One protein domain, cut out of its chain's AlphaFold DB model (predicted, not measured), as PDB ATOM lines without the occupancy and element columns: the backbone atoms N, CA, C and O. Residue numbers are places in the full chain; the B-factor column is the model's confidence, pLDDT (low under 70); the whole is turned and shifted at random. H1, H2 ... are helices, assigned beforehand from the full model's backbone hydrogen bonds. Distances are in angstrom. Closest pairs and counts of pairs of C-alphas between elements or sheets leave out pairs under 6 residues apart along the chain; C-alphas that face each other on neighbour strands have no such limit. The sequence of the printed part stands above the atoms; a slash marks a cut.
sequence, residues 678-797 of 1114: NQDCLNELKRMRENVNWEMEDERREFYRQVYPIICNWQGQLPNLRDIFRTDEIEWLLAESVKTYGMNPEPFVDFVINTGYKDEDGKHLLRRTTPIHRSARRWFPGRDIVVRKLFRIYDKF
ATOM      1  N   ASN A 678     -22.562  23.978  36.871       65.06
ATOM      2  CA  ASN A 678     -21.633  22.859  37.096       65.06
ATOM      3  C   ASN A 678     -20.988  22.897  38.488       65.06
ATOM      4  O   ASN A 678     -20.803  21.846  39.105       65.06
ATOM      5  N   GLN A 679     -20.629  24.084  38.990       72.31
ATOM      6  CA  GLN A 679     -20.051  24.221  40.326       72.31
ATOM      7  C   GLN A 679     -21.083  23.886  41.409       72.31
ATOM      8  O   GLN A 679     -20.738  23.232  42.393       72.31
ATOM      9  N   ASP A 680     -22.345  24.256  41.206       75.25
ATOM     10  CA  ASP A 680     -23.433  23.948  42.131       75.25
ATOM     11  C   ASP A 680     -23.806  22.453  42.089       75.25
ATOM     12  O   ASP A 680     -23.943  21.837  43.148       75.25
ATOM     13  N   CYS A 681     -23.811  21.807  40.913       75.38
ATOM     14  CA  CYS A 681     -23.895  20.343  40.805       75.38
ATOM     15  C   CYS A 681     -22.720  19.622  41.492       75.38
ATOM     16  O   CYS A 681     -22.926  18.597  42.143       75.38
ATOM     17  N   LEU A 682     -21.494  20.146  41.388       80.25
ATOM     18  CA  LEU A 682     -20.312  19.600  42.068       80.25
ATOM     19  C   LEU A 682     -20.388  19.762  43.595       80.25
ATOM     20  O   LEU A 682     -20.033  18.839  44.331       80.25
ATOM     21  N   ASN A 683     -20.862  20.915  44.069       81.56
ATOM     22  CA  ASN A 683     -21.068  21.188  45.490       81.56
ATOM     23  C   ASN A 683     -22.156  20.272  46.074       81.56
ATOM     24  O   ASN A 683     -21.950  19.669  47.128       81.56
ATOM     25  N   GLU A 684     -23.275  20.107  45.365       81.12
ATOM     26  CA  GLU A 684     -24.364  19.221  45.779       81.12
ATOM     27  C   GLU A 684     -23.922  17.755  45.801       81.12
ATOM     28  O   GLU A 684     -24.155  17.059  46.784       81.12
ATOM     29  N   LEU A 685     -23.199  17.288  44.780       83.50
ATOM     30  CA  LEU A 685     -22.727  15.902  44.712       83.50
ATOM     31  C   LEU A 685     -21.717  15.581  45.838       83.50
ATOM     32  O   LEU A 685     -21.737  14.472  46.379       83.50
ATOM     33  N   LYS A 686     -20.909  16.562  46.276       85.31
ATOM     34  CA  LYS A 686     -20.100  16.464  47.508       85.31
ATOM     35  C   LYS A 686     -20.969  16.405  48.769       85.31
ATOM     36  O   LYS A 686     -20.807  15.478  49.560       85.31
ATOM     37  N   ARG A 687     -21.933  17.325  48.920       86.00
ATOM     38  CA  ARG A 687     -22.869  17.366  50.061       86.00
ATOM     39  C   ARG A 687     -23.654  16.059  50.198       86.00
ATOM     40  O   ARG A 687     -23.793  15.534  51.297       86.00
ATOM     41  N   MET A 688     -24.131  15.491  49.093       83.44
ATOM     42  CA  MET A 688     -24.807  14.193  49.079       83.44
ATOM     43  C   MET A 688     -23.868  13.068  49.540       83.44
ATOM     44  O   MET A 688     -24.267  12.250  50.363       83.44
ATOM     45  N   ARG A 689     -22.612  13.042  49.065       85.31
ATOM     46  CA  ARG A 689     -21.614  12.010  49.411       85.31
ATOM     47  C   ARG A 689     -21.249  11.997  50.900       85.31
ATOM     48  O   ARG A 689     -20.948  10.927  51.427       85.31
ATOM     49  N   GLU A 690     -21.284  13.151  51.566       85.88
ATOM     50  CA  GLU A 690     -21.060  13.293  53.016       85.88
ATOM     51  C   GLU A 690     -22.217  12.745  53.872       85.88
ATOM     52  O   GLU A 690     -21.992  12.340  55.009       85.88
ATOM     53  N   ASN A 691     -23.440  12.681  53.331       83.62
ATOM     54  CA  ASN A 691     -24.646  12.242  54.046       83.62
ATOM     55  C   ASN A 691     -24.953  10.732  53.900       83.62
ATOM     56  O   ASN A 691     -26.058  10.303  54.219       83.62
ATOM     57  N   VAL A 692     -24.010   9.924  53.401       86.69
ATOM     58  CA  VAL A 692     -24.225   8.501  53.069       86.69
ATOM     59  C   VAL A 692     -23.367   7.597  53.941       86.69
ATOM     60  O   VAL A 692     -22.137   7.695  53.924       86.69
ATOM     61  N   ASN A 693     -23.986   6.637  54.633       86.31
ATOM     62  CA  ASN A 693     -23.243   5.563  55.277       86.31
ATOM     63  C   ASN A 693     -22.772   4.537  54.233       86.31
ATOM     64  O   ASN A 693     -23.527   3.684  53.760       86.31
ATOM     65  N   TRP A 694     -21.480   4.586  53.907       81.38
ATOM     66  CA  TRP A 694     -20.854   3.685  52.939       81.38
ATOM     67  C   TRP A 694     -20.711   2.227  53.418       81.38
ATOM     68  O   TRP A 694     -20.304   1.373  52.627       81.38
ATOM     69  N   GLU A 695     -21.088   1.895  54.655       81.88
ATOM     70  CA  GLU A 695     -21.214   0.506  55.122       81.88
ATOM     71  C   GLU A 695     -22.597  -0.087  54.797       81.88
ATOM     72  O   GLU A 695     -22.699  -1.259  54.418       81.88
ATOM     73  N   MET A 696     -23.658   0.724  54.833       82.94
ATOM     74  CA  MET A 696     -25.035   0.296  54.556       82.94
ATOM     75  C   MET A 696     -25.255   0.114  53.050       82.94
ATOM     76  O   MET A 696     -24.881   0.961  52.242       82.94
ATOM     77  N   GLU A 697     -25.801  -1.025  52.606       80.19
ATOM     78  CA  GLU A 697     -25.982  -1.248  51.158       80.19
ATOM     79  C   GLU A 697     -27.122  -0.397  50.579       80.19
ATOM     80  O   GLU A 697     -26.955   0.192  49.513       80.19
ATOM     81  N   ASP A 698     -28.254  -0.294  51.278       82.06
ATOM     82  CA  ASP A 698     -29.437   0.401  50.760       82.06
ATOM     83  C   ASP A 698     -29.246   1.924  50.658       82.06
ATOM     84  O   ASP A 698     -29.655   2.504  49.653       82.06
ATOM     85  N   GLU A 699     -28.540   2.557  51.606       84.38
ATOM     86  CA  GLU A 699     -28.172   3.982  51.526       84.38
ATOM     87  C   GLU A 699     -27.303   4.281  50.300       84.38
ATOM     88  O   GLU A 699     -27.591   5.206  49.543       84.38
ATOM     89  N   ARG A 700     -26.279   3.457  50.035       84.75
ATOM     90  CA  ARG A 700     -25.437   3.611  48.838       84.75
ATOM     91  C   ARG A 700     -26.223   3.396  47.539       84.75
ATOM     92  O   ARG A 700     -25.966   4.084  46.550       84.75
ATOM     93  N   ARG A 701     -27.195   2.467  47.513       82.94
ATOM     94  CA  ARG A 701     -28.081   2.290  46.340       82.94
ATOM     95  C   ARG A 701     -28.984   3.501  46.131       82.94
ATOM     96  O   ARG A 701     -29.211   3.892  44.990       82.94
ATOM     97  N   GLU A 702     -29.489   4.089  47.209       83.44
ATOM     98  CA  GLU A 702     -30.325   5.286  47.154       83.44
ATOM     99  C   GLU A 702     -29.521   6.519  46.706       83.44
ATOM    100  O   GLU A 702     -29.934   7.212  45.778       83.44
ATOM    101  N   PHE A 703     -28.304   6.701  47.223       88.50
ATOM    102  CA  PHE A 703     -27.347   7.691  46.717       88.50
ATOM    103  C   PHE A 703     -27.103   7.549  45.206       88.50
ATOM    104  O   PHE A 703     -27.201   8.533  44.474       88.50
ATOM    105  N   TYR A 704     -26.869   6.330  44.704       86.31
ATOM    106  CA  TYR A 704     -26.705   6.105  43.262       86.31
ATOM    107  C   TYR A 704     -27.953   6.510  42.452       86.31
ATOM    108  O   TYR A 704     -27.816   7.137  41.398       86.31
ATOM    109  N   ARG A 705     -29.173   6.228  42.944       83.31
ATOM    110  CA  ARG A 705     -30.420   6.678  42.289       83.31
ATOM    111  C   ARG A 705     -30.524   8.199  42.210       83.31
ATOM    112  O   ARG A 705     -31.000   8.702  41.198       83.31
ATOM    113  N   GLN A 706     -30.095   8.912  43.250       83.75
ATOM    114  CA  GLN A 706     -30.172  10.375  43.319       83.75
ATOM    115  C   GLN A 706     -29.067  11.061  42.499       83.75
ATOM    116  O   GLN A 706     -29.307  12.098  41.884       83.75
ATOM    117  N   VAL A 707     -27.875  10.462  42.425       84.25
ATOM    118  CA  VAL A 707     -26.737  10.977  41.641       84.25
ATOM    119  C   VAL A 707     -26.885  10.710  40.138       84.25
ATOM    120  O   VAL A 707     -26.439  11.518  39.324       84.25
ATOM    121  N   TYR A 708     -27.530   9.612  39.733       84.06
ATOM    122  CA  TYR A 708     -27.659   9.248  38.315       84.06
ATOM    123  C   TYR A 708     -28.336  10.331  37.437       84.06
ATOM    124  O   TYR A 708     -27.793  10.617  36.369       84.06
ATOM    125  N   PRO A 709     -29.441  10.997  37.844       81.06
ATOM    126  CA  PRO A 709     -30.000  12.141  37.119       81.06
ATOM    127  C   PRO A 709     -29.037  13.328  36.988       81.06
ATOM    128  O   PRO A 709     -28.987  13.945  35.926       81.06
ATOM    129  N   ILE A 710     -28.255  13.627  38.032       80.44
ATOM    130  CA  ILE A 710     -27.264  14.721  38.028       80.44
ATOM    131  C   ILE A 710     -26.178  14.427  36.985       80.44
ATOM    132  O   ILE A 710     -25.833  15.290  36.185       80.44
ATOM    133  N   ILE A 711     -25.697  13.181  36.936       81.62
ATOM    134  CA  ILE A 711     -24.695  12.735  35.959       81.62
ATOM    135  C   ILE A 711     -25.258  12.693  34.530       81.62
ATOM    136  O   ILE A 711     -24.583  13.136  33.603       81.62
ATOM    137  N   CYS A 712     -26.494  12.223  34.331       78.25
ATOM    138  CA  CYS A 712     -27.138  12.223  33.009       78.25
ATOM    139  C   CYS A 712     -27.323  13.633  32.424       78.25
ATOM    140  O   CYS A 712     -27.356  13.780  31.205       78.25
ATOM    141  N   ASN A 713     -27.433  14.649  33.285       75.94
ATOM    142  CA  ASN A 713     -27.677  16.040  32.909       75.94
ATOM    143  C   ASN A 713     -26.430  16.940  33.053       75.94
ATOM    144  O   ASN A 713     -26.567  18.161  33.014       75.94
ATOM    145  N   TRP A 714     -25.226  16.380  33.226       79.56
ATOM    146  CA  TRP A 714     -24.004  17.165  33.452       79.56
ATOM    147  C   TRP A 714     -23.579  17.944  32.192       79.56
ATOM    148  O   TRP A 714     -23.288  17.341  31.158       79.56
ATOM    149  N   GLN A 715     -23.513  19.280  32.262       65.00
ATOM    150  CA  GLN A 715     -23.291  20.154  31.096       65.00
ATOM    151  C   GLN A 715     -22.103  21.116  31.260       65.00
ATOM    152  O   GLN A 715     -22.275  22.332  31.320       65.00
ATOM    153  N   GLY A 716     -20.874  20.601  31.289       67.56
ATOM    154  CA  GLY A 716     -19.685  21.457  31.293       67.56
ATOM    155  C   GLY A 716     -18.400  20.739  31.674       67.56
ATOM    156  O   GLY A 716     -18.192  19.581  31.312       67.56
ATOM    157  N   GLN A 717     -17.509  21.450  32.371       70.44
ATOM    158  CA  GLN A 717     -16.218  20.901  32.773       70.44
ATOM    159  C   GLN A 717     -16.415  19.727  33.742       70.44
ATOM    160  O   GLN A 717     -17.127  19.828  34.742       70.44
ATOM    161  N   LEU A 718     -15.783  18.601  33.422       79.56
ATOM    162  CA  LEU A 718     -15.910  17.370  34.193       79.56
ATOM    163  C   LEU A 718     -15.016  17.418  35.442       79.56
ATOM    164  O   LEU A 718     -13.882  17.903  35.362       79.56
ATOM    165  N   PRO A 719     -15.498  16.921  36.594       80.94
ATOM    166  CA  PRO A 719     -14.731  16.930  37.828       80.94
ATOM    167  C   PRO A 719     -13.696  15.802  37.848       80.94
ATOM    168  O   PRO A 719     -13.929  14.718  37.318       80.94
ATOM    169  N   ASN A 720     -12.584  16.008  38.551       82.00
ATOM    170  CA  ASN A 720     -11.721  14.903  38.952       82.00
ATOM    171  C   ASN A 720     -12.428  14.094  40.052       82.00
ATOM    172  O   ASN A 720     -12.616  14.578  41.168       82.00
ATOM    173  N   LEU A 721     -12.814  12.850  39.751       83.25
ATOM    174  CA  LEU A 721     -13.572  12.010  40.684       83.25
ATOM    175  C   LEU A 721     -12.829  11.715  41.992       83.25
ATOM    176  O   LEU A 721     -13.484  11.510  43.011       83.25
ATOM    177  N   ARG A 722     -11.490  11.738  41.996       81.06
ATOM    178  CA  ARG A 722     -10.686  11.502  43.209       81.06
ATOM    179  C   ARG A 722     -10.733  12.665  44.210       81.06
ATOM    180  O   ARG A 722     -10.437  12.462  45.380       81.06
ATOM    181  N   ASP A 723     -11.184  13.848  43.781       81.19
ATOM    182  CA  ASP A 723     -11.412  15.016  44.653       81.19
ATOM    183  C   ASP A 723     -12.821  15.000  45.294       81.19
ATOM    184  O   ASP A 723     -13.252  15.981  45.915       81.19
ATOM    185  N   ILE A 724     -13.566  13.904  45.095       82.81
ATOM    186  CA  ILE A 724     -14.940  13.684  45.570       82.81
ATOM    187  C   ILE A 724     -15.062  12.319  46.258       82.81
ATOM    188  O   ILE A 724     -15.633  12.236  47.342       82.81
ATOM    189  N   PHE A 725     -14.529  11.263  45.638       85.44
ATOM    190  CA  PHE A 725     -14.712   9.867  46.026       85.44
ATOM    191  C   PHE A 725     -13.381   9.138  46.248       85.44
ATOM    192  O   PHE A 725     -12.378   9.422  45.591       85.44
ATOM    193  N   ARG A 726     -13.394   8.135  47.130       82.62
ATOM    194  CA  ARG A 726     -12.299   7.160  47.280       82.62
ATOM    195  C   ARG A 726     -12.349   6.096  46.169       82.62
ATOM    196  O   ARG A 726     -13.401   5.855  45.581       82.62
ATOM    197  N   THR A 727     -11.226   5.425  45.897       79.38
ATOM    198  CA  THR A 727     -11.109   4.374  44.861       79.38
ATOM    199  C   THR A 727     -12.147   3.254  45.033       79.38
ATOM    200  O   THR A 727     -12.754   2.814  44.056       79.38
ATOM    201  N   ASP A 728     -12.407   2.834  46.274       78.12
ATOM    202  CA  ASP A 728     -13.402   1.816  46.636       78.12
ATOM    203  C   ASP A 728     -14.852   2.312  46.497       78.12
ATOM    204  O   ASP A 728     -15.722   1.550  46.078       78.12
ATOM    205  N   GLU A 729     -15.116   3.595  46.764       85.31
ATOM    206  CA  GLU A 729     -16.416   4.230  46.501       85.31
ATOM    207  C   GLU A 729     -16.712   4.262  44.989       85.31
ATOM    208  O   GLU A 729     -17.827   3.941  44.569       85.31
ATOM    209  N   ILE A 730     -15.708   4.558  44.152       84.50
ATOM    210  CA  ILE A 730     -15.833   4.545  42.682       84.50
ATOM    211  C   ILE A 730     -16.013   3.111  42.155       84.50
ATOM    212  O   ILE A 730     -16.913   2.873  41.344       84.50
ATOM    213  N   GLU A 731     -15.229   2.133  42.630       80.25
ATOM    214  CA  GLU A 731     -15.414   0.714  42.268       80.25
ATOM    215  C   GLU A 731     -16.787   0.186  42.736       80.25
ATOM    216  O   GLU A 731     -17.430  -0.600  42.026       80.25
ATOM    217  N   TRP A 732     -17.299   0.664  43.878       83.62
ATOM    218  CA  TRP A 732     -18.654   0.359  44.337       83.62
ATOM    219  C   TRP A 732     -19.724   0.939  43.408       83.62
ATOM    220  O   TRP A 732     -20.608   0.188  42.992       83.62
ATOM    221  N   LEU A 733     -19.637   2.224  43.046       85.00
ATOM    222  CA  LEU A 733     -20.609   2.890  42.168       85.00
ATOM    223  C   LEU A 733     -20.618   2.273  40.762       85.00
ATOM    224  O   LEU A 733     -21.686   1.990  40.218       85.00
ATOM    225  N   LEU A 734     -19.441   1.968  40.203       85.81
ATOM    226  CA  LEU A 734     -19.325   1.232  38.940       85.81
ATOM    227  C   LEU A 734     -19.987  -0.151  39.039       85.81
ATOM    228  O   LEU A 734     -20.725  -0.539  38.134       85.81
ATOM    229  N   ALA A 735     -19.788  -0.883  40.141       82.38
ATOM    230  CA  ALA A 735     -20.433  -2.178  40.358       82.38
ATOM    231  C   ALA A 735     -21.961  -2.080  40.547       82.38
ATOM    232  O   ALA A 735     -22.677  -2.974  40.088       82.38
ATOM    233  N   GLU A 736     -22.461  -1.035  41.213       83.31
ATOM    234  CA  GLU A 736     -23.895  -0.849  41.457       83.31
ATOM    235  C   GLU A 736     -24.643  -0.360  40.216       83.31
ATOM    236  O   GLU A 736     -25.758  -0.825  39.972       83.31
ATOM    237  N   SER A 737     -24.013   0.473  39.378       82.19
ATOM    238  CA  SER A 737     -24.620   0.977  38.135       82.19
ATOM    239  C   SER A 737     -25.178  -0.140  37.241       82.19
ATOM    240  O   SER A 737     -26.193   0.034  36.570       82.19
ATOM    241  N   VAL A 738     -24.556  -1.323  37.303       76.69
ATOM    242  CA  VAL A 738     -24.929  -2.531  36.554       76.69
ATOM    243  C   VAL A 738     -25.800  -3.503  37.375       76.69
ATOM    244  O   VAL A 738     -26.367  -4.455  36.829       76.69
ATOM    245  N   LYS A 739     -25.951  -3.283  38.689       74.19
ATOM    246  CA  LYS A 739     -26.847  -4.036  39.588       74.19
ATOM    247  C   LYS A 739     -28.257  -3.433  39.636       74.19
ATOM    248  O   LYS A 739     -29.226  -4.200  39.697       74.19
ATOM    249  N   THR A 740     -28.417  -2.114  39.529       64.69
ATOM    250  CA  THR A 740     -29.745  -1.482  39.602       64.69
ATOM    251  C   THR A 740     -30.649  -1.918  38.434       64.69
ATOM    252  O   THR A 740     -30.258  -1.897  37.270       64.69
ATOM    253  N   TYR A 741     -31.870  -2.378  38.728       56.75
ATOM    254  CA  TYR A 741     -32.815  -2.836  37.701       56.75
ATOM    255  C   TYR A 741     -33.492  -1.648  37.002       56.75
ATOM    256  O   TYR A 741     -34.069  -0.793  37.663       56.75
ATOM    257  N   GLY A 742     -33.479  -1.639  35.664       59.38
ATOM    258  CA  GLY A 742     -34.228  -0.677  34.840       59.38
ATOM    259  C   GLY A 742     -33.487   0.614  34.470       59.38
ATOM    260  O   GLY A 742     -34.036   1.414  33.722       59.38
ATOM    261  N   MET A 743     -32.251   0.803  34.938       68.69
ATOM    262  CA  MET A 743     -31.389   1.939  34.580       68.69
ATOM    263  C   MET A 743     -30.330   1.491  33.560       68.69
ATOM    264  O   MET A 743     -29.931   0.326  33.560       68.69
ATOM    265  N   ASN A 744     -29.881   2.391  32.680       76.00
ATOM    266  CA  ASN A 744     -28.767   2.103  31.773       76.00
ATOM    267  C   ASN A 744     -27.447   2.426  32.501       76.00
ATOM    268  O   ASN A 744     -27.280   3.575  32.895       76.00
ATOM    269  N   PRO A 745     -26.498   1.490  32.684       81.44
ATOM    270  CA  PRO A 745     -25.192   1.819  33.268       81.44
ATOM    271  C   PRO A 745     -24.323   2.722  32.375       81.44
ATOM    272  O   PRO A 745     -23.379   3.341  32.862       81.44
ATOM    273  N   GLU A 746     -24.610   2.802  31.074       83.62
ATOM    274  CA  GLU A 746     -23.746   3.466  30.092       83.62
ATOM    275  C   GLU A 746     -23.445   4.953  30.375       83.62
ATOM    276  O   GLU A 746     -22.259   5.282  30.361       83.62
ATOM    277  N   PRO A 747     -24.411   5.840  30.709       85.38
ATOM    278  CA  PRO A 747     -24.114   7.253  30.967       85.38
ATOM    279  C   PRO A 747     -23.201   7.456  32.182       85.38
ATOM    280  O   PRO A 747     -22.343   8.334  32.173       85.38
ATOM    281  N   PHE A 748     -23.344   6.613  33.212       86.94
ATOM    282  CA  PHE A 748     -22.476   6.653  34.389       86.94
ATOM    283  C   PHE A 748     -21.046   6.216  34.044       86.94
ATOM    284  O   PHE A 748     -20.082   6.881  34.419       86.94
ATOM    285  N   VAL A 749     -20.896   5.126  33.284       87.25
ATOM    286  CA  VAL A 749     -19.575   4.634  32.857       87.25
ATOM    287  C   VAL A 749     -18.902   5.612  31.882       87.25
ATOM    288  O   VAL A 749     -17.695   5.832  31.994       87.25
ATOM    289  N   ASP A 750     -19.652   6.248  30.977       86.88
ATOM    290  CA  ASP A 750     -19.125   7.303  30.100       86.88
ATOM    291  C   ASP A 750     -18.693   8.544  30.883       86.88
ATOM    292  O   ASP A 750     -17.612   9.067  30.620       86.88
ATOM    293  N   PHE A 751     -19.472   8.994  31.873       87.06
ATOM    294  CA  PHE A 751     -19.070  10.093  32.756       87.06
ATOM    295  C   PHE A 751     -17.732   9.786  33.442       87.06
ATOM    296  O   PHE A 751     -16.799  10.582  33.335       87.06
ATOM    297  N   VAL A 752     -17.591   8.595  34.041       87.44
ATOM    298  CA  VAL A 752     -16.334   8.155  34.674       87.44
ATOM    299  C   VAL A 752     -15.167   8.152  33.679       87.44
ATOM    300  O   VAL A 752     -14.118   8.718  33.986       87.44
ATOM    301  N   ILE A 753     -15.339   7.612  32.467       85.44
ATOM    302  CA  ILE A 753     -14.293   7.627  31.424       85.44
ATOM    303  C   ILE A 753     -13.918   9.053  31.015       85.44
ATOM    304  O   ILE A 753     -12.735   9.366  30.873       85.44
ATOM    305  N   ASN A 754     -14.911   9.922  30.827       85.94
ATOM    306  CA  ASN A 754     -14.701  11.277  30.332       85.94
ATOM    307  C   ASN A 754     -14.061  12.194  31.391       85.94
ATOM    308  O   ASN A 754     -13.368  13.137  31.019       85.94
ATOM    309  N   THR A 755     -14.192  11.885  32.691       85.31
ATOM    310  CA  THR A 755     -13.399  12.545  33.755       85.31
ATOM    311  C   THR A 755     -11.891  12.258  33.661       85.31
ATOM    312  O   THR A 755     -11.095  12.899  34.346       85.31
ATOM    313  N   GLY A 756     -11.480  11.287  32.836       81.38
ATOM    314  CA  GLY A 756     -10.098  10.816  32.739       81.38
ATOM    315  C   GLY A 756      -9.700   9.815  33.828       81.38
ATOM    316  O   GLY A 756      -8.533   9.426  33.886       81.38
ATOM    317  N   TYR A 757     -10.639   9.382  34.678       83.94
ATOM    318  CA  TYR A 757     -10.375   8.419  35.743       83.94
ATOM    319  C   TYR A 757      -9.864   7.075  35.200       83.94
ATOM    320  O   TYR A 757     -10.481   6.445  34.337       83.94
ATOM    321  N   LYS A 758      -8.757   6.607  35.783       78.50
ATOM    322  CA  LYS A 758      -8.225   5.251  35.629       78.50
ATOM    323  C   LYS A 758      -8.007   4.607  36.991       78.50
ATOM    324  O   LYS A 758      -7.651   5.288  37.960       78.50
ATOM    325  N   ASP A 759      -8.150   3.286  37.024       73.44
ATOM    326  CA  ASP A 759      -7.584   2.474  38.098       73.44
ATOM    327  C   ASP A 759      -6.055   2.437  37.938       73.44
ATOM    328  O   ASP A 759      -5.517   1.936  36.945       73.44
ATOM    329  N   GLU A 760      -5.354   3.025  38.904       65.50
ATOM    330  CA  GLU A 760      -3.894   3.014  38.976       65.50
ATOM    331  C   GLU A 760      -3.366   2.017  40.011       65.50
ATOM    332  O   GLU A 760      -2.187   1.661  39.942       65.50
ATOM    333  N   ASP A 761      -4.207   1.543  40.927       59.34
ATOM    334  CA  ASP A 761      -3.808   0.658  42.019       59.34
ATOM    335  C   ASP A 761      -3.794  -0.806  41.564       59.34
ATOM    336  O   ASP A 761      -2.935  -1.578  41.998       59.34
ATOM    337  N   GLY A 762      -4.727  -1.198  40.683       54.69
ATOM    338  CA  GLY A 762      -4.852  -2.555  40.125       54.69
ATOM    339  C   GLY A 762      -5.176  -3.645  41.156       54.69
ATOM    340  O   GLY A 762      -5.224  -4.830  40.828       54.69
ATOM    341  N   LYS A 763      -5.386  -3.257  42.417       54.34
ATOM    342  CA  LYS A 763      -5.781  -4.119  43.529       54.34
ATOM    343  C   LYS A 763      -7.282  -3.969  43.733       54.34
ATOM    344  O   LYS A 763      -7.705  -3.057  44.432       54.34
ATOM    345  N   HIS A 764      -8.073  -4.868  43.152       56.84
ATOM    346  CA  HIS A 764      -9.527  -4.884  43.347       56.84
ATOM    347  C   HIS A 764      -9.875  -4.966  44.837       56.84
ATOM    348  O   HIS A 764      -9.539  -5.944  45.516       56.84
ATOM    349  N   LEU A 765     -10.523  -3.924  45.361       49.09
ATOM    350  CA  LEU A 765     -10.692  -3.761  46.799       49.09
ATOM    351  C   LEU A 765     -11.928  -4.532  47.273       49.09
ATOM    352  O   LEU A 765     -13.070  -4.225  46.938       49.09
ATOM    353  N   LEU A 766     -11.680  -5.544  48.108       46.53
ATOM    354  CA  LEU A 766     -12.657  -6.231  48.967       46.53
ATOM    355  C   LEU A 766     -13.789  -7.016  48.261       46.53
ATOM    356  O   LEU A 766     -14.493  -7.776  48.929       46.53
ATOM    357  N   ARG A 767     -13.968  -6.915  46.936       53.84
ATOM    358  CA  ARG A 767     -15.005  -7.646  46.179       53.84
ATOM    359  C   ARG A 767     -14.428  -8.764  45.301       53.84
ATOM    360  O   ARG A 767     -13.673  -8.517  44.367       53.84
ATOM    361  N   ARG A 768     -14.919  -9.997  45.505       58.66
ATOM    362  CA  ARG A 768     -14.633 -11.201  44.681       58.66
ATOM    363  C   ARG A 768     -15.128 -11.132  43.220       58.66
ATOM    364  O   ARG A 768     -15.085 -12.124  42.499       58.66
ATOM    365  N   THR A 769     -15.660  -9.991  42.792       69.88
ATOM    366  CA  THR A 769     -16.209  -9.759  41.451       69.88
ATOM    367  C   THR A 769     -16.093  -8.282  41.087       69.88
ATOM    368  O   THR A 769     -16.800  -7.446  41.663       69.88
ATOM    369  N   THR A 770     -15.256  -7.963  40.100       80.31
ATOM    370  CA  THR A 770     -15.093  -6.598  39.558       80.31
ATOM    371  C   THR A 770     -16.337  -6.134  38.777       80.31
ATOM    372  O   THR A 770     -17.182  -6.964  38.406       80.31
ATOM    373  N   PRO A 771     -16.493  -4.828  38.471       83.56
ATOM    374  CA  PRO A 771     -17.580  -4.341  37.614       83.56
ATOM    375  C   PRO A 771     -17.604  -4.984  36.217       83.56
ATOM    376  O   PRO A 771     -18.685  -5.209  35.671       83.56
ATOM    377  N   ILE A 772     -16.439  -5.350  35.664       86.19
ATOM    378  CA  ILE A 772     -16.312  -6.064  34.379       86.19
ATOM    379  C   ILE A 772     -17.006  -7.432  34.454       86.19
ATOM    380  O   ILE A 772     -17.891  -7.726  33.645       86.19
ATOM    381  N   HIS A 773     -16.677  -8.236  35.468       84.94
ATOM    382  CA  HIS A 773     -17.288  -9.552  35.683       84.94
ATOM    383  C   HIS A 773     -18.792  -9.439  35.971       84.94
ATOM    384  O   HIS A 773     -19.602 -10.133  35.354       84.94
ATOM    385  N   ARG A 774     -19.197  -8.497  36.833       83.56
ATOM    386  CA  ARG A 774     -20.611  -8.244  37.167       83.56
ATOM    387  C   ARG A 774     -21.442  -7.844  35.944       83.56
ATOM    388  O   ARG A 774     -22.552  -8.348  35.778       83.56
ATOM    389  N   SER A 775     -20.883  -7.027  35.050       83.50
ATOM    390  CA  SER A 775     -21.503  -6.692  33.760       83.50
ATOM    391  C   SER A 775     -21.662  -7.912  32.860       83.50
ATOM    392  O   SER A 775     -22.707  -8.101  32.241       83.50
ATOM    393  N   ALA A 776     -20.652  -8.780  32.826       82.88
ATOM    394  CA  ALA A 776     -20.643  -9.964  31.982       82.88
ATOM    395  C   ALA A 776     -21.473 -11.152  32.515       82.88
ATOM    396  O   ALA A 776     -21.738 -12.091  31.751       82.88
ATOM    397  N   ARG A 777     -21.944 -11.100  33.769       78.00
ATOM    398  CA  ARG A 777     -22.960 -12.021  34.317       78.00
ATOM    399  C   ARG A 777     -24.399 -11.612  33.966       78.00
ATOM    400  O   ARG A 777     -25.273 -12.470  33.921       78.00
ATOM    401  N   ARG A 778     -24.666 -10.327  33.694       72.19
ATOM    402  CA  ARG A 778     -26.019  -9.804  33.416       72.19
ATOM    403  C   ARG A 778     -26.334  -9.761  31.913       72.19
ATOM    404  O   ARG A 778     -25.448  -9.545  31.088       72.19
ATOM    405  N   TRP A 779     -27.611  -9.906  31.556       69.38
ATOM    406  CA  TRP A 779     -28.129  -9.540  30.233       69.38
ATOM    407  C   TRP A 779     -28.817  -8.170  30.287       69.38
ATOM    408  O   TRP A 779     -29.679  -7.940  31.136       69.38
ATOM    409  N   PHE A 780     -28.416  -7.267  29.392       73.06
ATOM    410  CA  PHE A 780     -29.050  -5.974  29.129       73.06
ATOM    411  C   PHE A 780     -28.605  -5.455  27.743       73.06
ATOM    412  O   PHE A 780     -27.504  -5.803  27.300       73.06
ATOM    413  N   PRO A 781     -29.415  -4.640  27.038       65.94
ATOM    414  CA  PRO A 781     -28.996  -4.002  25.788       65.94
ATOM    415  C   PRO A 781     -27.731  -3.154  25.990       65.94
ATOM    416  O   PRO A 781     -27.594  -2.493  27.012       65.94
ATOM    417  N   GLY A 782     -26.792  -3.181  25.041       74.75
ATOM    418  CA  GLY A 782     -25.541  -2.410  25.139       74.75
ATOM    419  C   GLY A 782     -24.472  -2.983  26.086       74.75
ATOM    420  O   GLY A 782     -23.374  -2.433  26.148       74.75
ATOM    421  N   ARG A 783     -24.725  -4.117  26.761       81.44
ATOM    422  CA  ARG A 783     -23.767  -4.845  27.626       81.44
ATOM    423  C   ARG A 783     -22.328  -4.855  27.102       81.44
ATOM    424  O   ARG A 783     -21.406  -4.522  27.839       81.44
ATOM    425  N   ASP A 784     -22.125  -5.239  25.845       82.69
ATOM    426  CA  ASP A 784     -20.784  -5.411  25.268       82.69
ATOM    427  C   ASP A 784     -20.070  -4.080  24.988       82.69
ATOM    428  O   ASP A 784     -18.843  -4.051  24.883       82.69
ATOM    429  N   ILE A 785     -20.826  -2.982  24.884       84.44
ATOM    430  CA  ILE A 785     -20.310  -1.611  24.805       84.44
ATOM    431  C   ILE A 785     -19.851  -1.189  26.203       84.44
ATOM    432  O   ILE A 785     -18.720  -0.739  26.365       84.44
ATOM    433  N   VAL A 786     -20.683  -1.421  27.224       86.12
ATOM    434  CA  VAL A 786     -20.372  -1.111  28.630       86.12
ATOM    435  C   VAL A 786     -19.166  -1.912  29.130       86.12
ATOM    436  O   VAL A 786     -18.278  -1.342  29.756       86.12
ATOM    437  N   VAL A 787     -19.047  -3.198  28.781       87.94
ATOM    438  CA  VAL A 787     -17.852  -4.000  29.103       87.94
ATOM    439  C   VAL A 787     -16.604  -3.452  28.390       87.94
ATOM    440  O   VAL A 787     -15.580  -3.269  29.045       87.94
ATOM    441  N   ARG A 788     -16.684  -3.094  27.097       87.62
ATOM    442  CA  ARG A 788     -15.575  -2.426  26.374       87.62
ATOM    443  C   ARG A 788     -15.176  -1.092  27.007       87.62
ATOM    444  O   ARG A 788     -13.994  -0.771  27.063       87.62
ATOM    445  N   LYS A 789     -16.155  -0.325  27.490       88.44
ATOM    446  CA  LYS A 789     -15.959   0.943  28.200       88.44
ATOM    447  C   LYS A 789     -15.257   0.721  29.546       88.44
ATOM    448  O   LYS A 789     -14.242   1.363  29.800       88.44
ATOM    449  N   LEU A 790     -15.683  -0.255  30.351       88.06
ATOM    450  CA  LEU A 790     -15.000  -0.624  31.601       88.06
ATOM    451  C   LEU A 790     -13.539  -1.066  31.368       88.06
ATOM    452  O   LEU A 790     -12.661  -0.660  32.128       88.06
ATOM    453  N   PHE A 791     -13.245  -1.787  30.277       87.00
ATOM    454  CA  PHE A 791     -11.873  -2.126  29.849       87.00
ATOM    455  C   PHE A 791     -10.984  -0.910  29.478       87.00
ATOM    456  O   PHE A 791      -9.797  -1.089  29.210       87.00
ATOM    457  N   ARG A 792     -11.517   0.324  29.465       84.81
ATOM    458  CA  ARG A 792     -10.737   1.576  29.337       84.81
ATOM    459  C   ARG A 792     -10.408   2.232  30.685       84.81
ATOM    460  O   ARG A 792      -9.467   3.021  30.739       84.81
ATOM    461  N   ILE A 793     -11.175   1.930  31.738       82.62
ATOM    462  CA  ILE A 793     -10.950   2.409  33.116       82.62
ATOM    463  C   ILE A 793      -9.916   1.513  33.806       82.62
ATOM    464  O   ILE A 793      -8.923   1.994  34.351       82.62
ATOM    465  N   TYR A 794     -10.154   0.202  33.743       76.50
ATOM    466  CA  TYR A 794      -9.263  -0.836  34.250       76.50
ATOM    467  C   TYR A 794      -8.226  -1.162  33.171       76.50
ATOM    468  O   TYR A 794      -8.390  -2.109  32.413       76.50
ATOM    469  N   ASP A 795      -7.206  -0.313  33.036       69.75
ATOM    470  CA  ASP A 795      -6.149  -0.450  32.015       69.75
ATOM    471  C   ASP A 795      -4.977  -1.333  32.498       69.75
ATOM    472  O   ASP A 795      -4.209  -1.865  31.698       69.75
ATOM    473  N   LYS A 796      -4.857  -1.510  33.823       70.19
ATOM    474  CA  LYS A 796      -3.963  -2.475  34.475       70.19
ATOM    475  C   LYS A 796      -4.754  -3.741  34.800       70.19
ATOM    476  O   LYS A 796      -5.751  -3.669  35.510       70.19
ATOM    477  N   PHE A 797      -4.295  -4.894  34.319       70.69
ATOM    478  CA  PHE A 797      -4.932  -6.185  34.587       70.69
ATOM    479  C   PHE A 797      -4.049  -7.062  35.466       70.69
ATOM    480  O   PHE A 797      -2.896  -7.314  35.119       70.69
TER     481      PHE A 797
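Overview. This is residues 678 to 797 of the 1114 residues of an uncharacterized protein of Trichogramma brassicae (UniProt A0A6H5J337). Four short helices, H3, H4, H5 and H6, stand side by side as a small bundle, and the helical hairpin of H1 and H2 covers one side of it, with H2 packed crosswise on H3 and H4 and H1 beyond H2. The 120 printed residues have six named helices, H1 to H6 in chain order, and no named strand: all helix. The whole is compact and rounded, with a radius of gyration of the C-alphas of 13.6 A and spans of 35 by 31 by 31 A.

Arrangement. H1, residues 678 to 690, and H2, residues 697 to 712, form a helical hairpin: they touch at Leu 685 and Val 707, closest C-alphas 7.1 A apart, at a shallow tilt of 2 degrees, opposite ways. H2 has a kink of 28 degrees near residue 706. With residues 701 to 704 alone, H2 touches H3, residues 727 to 737, about perpendicular at 80 degrees; the closest C-alphas, of Tyr 704 and Leu 733, are 7.0 A apart. With residues 708 to 712 alone it touches H4, residues 746 to 754, at 74 degrees, closest C-alphas Cys 712 and Pro 747, 6.2 A. H3 and H4, a hairpin, only just touch, with 3 pairs of C-alphas within 8 A, the closest Leu 734 and Val 749, 7.0 A. H5, residues 771 to 777, touches H3 at Pro 771 and Ala 735, closest C-alphas 4.5 A apart. H6, residues 783 to 793, forms a hairpin with H5, closest C-alphas Ile 772 and Val 787, 5.9 A, and touches H4 at Val 786 and Glu 746, closest C-alphas 5.9 A. H3 and H6 are apart, as are H4 and H5. Every O i to N i+4 pair is within hydrogen-bond range in H1, H3, H4 and H5, against 10 of 12 in H2 and 5 of 7 in H6.

Along the chain. H1 begins at C-alpha 678 (-21.633, 22.859, 37.096) and is 18.6 A long; H2 is 22.6 A, H3 15.5 A. H6, 15.7 A, ends at C-alpha 793 (-10.950, 2.409, 33.116).

Size, cuts and confidence. The printed part has no cut. The links H2 to H3 and H4 to H5 are long. Mean pLDDT of the printed part is 78.6; residues under 70 include 740 to 743 and 760 to 769.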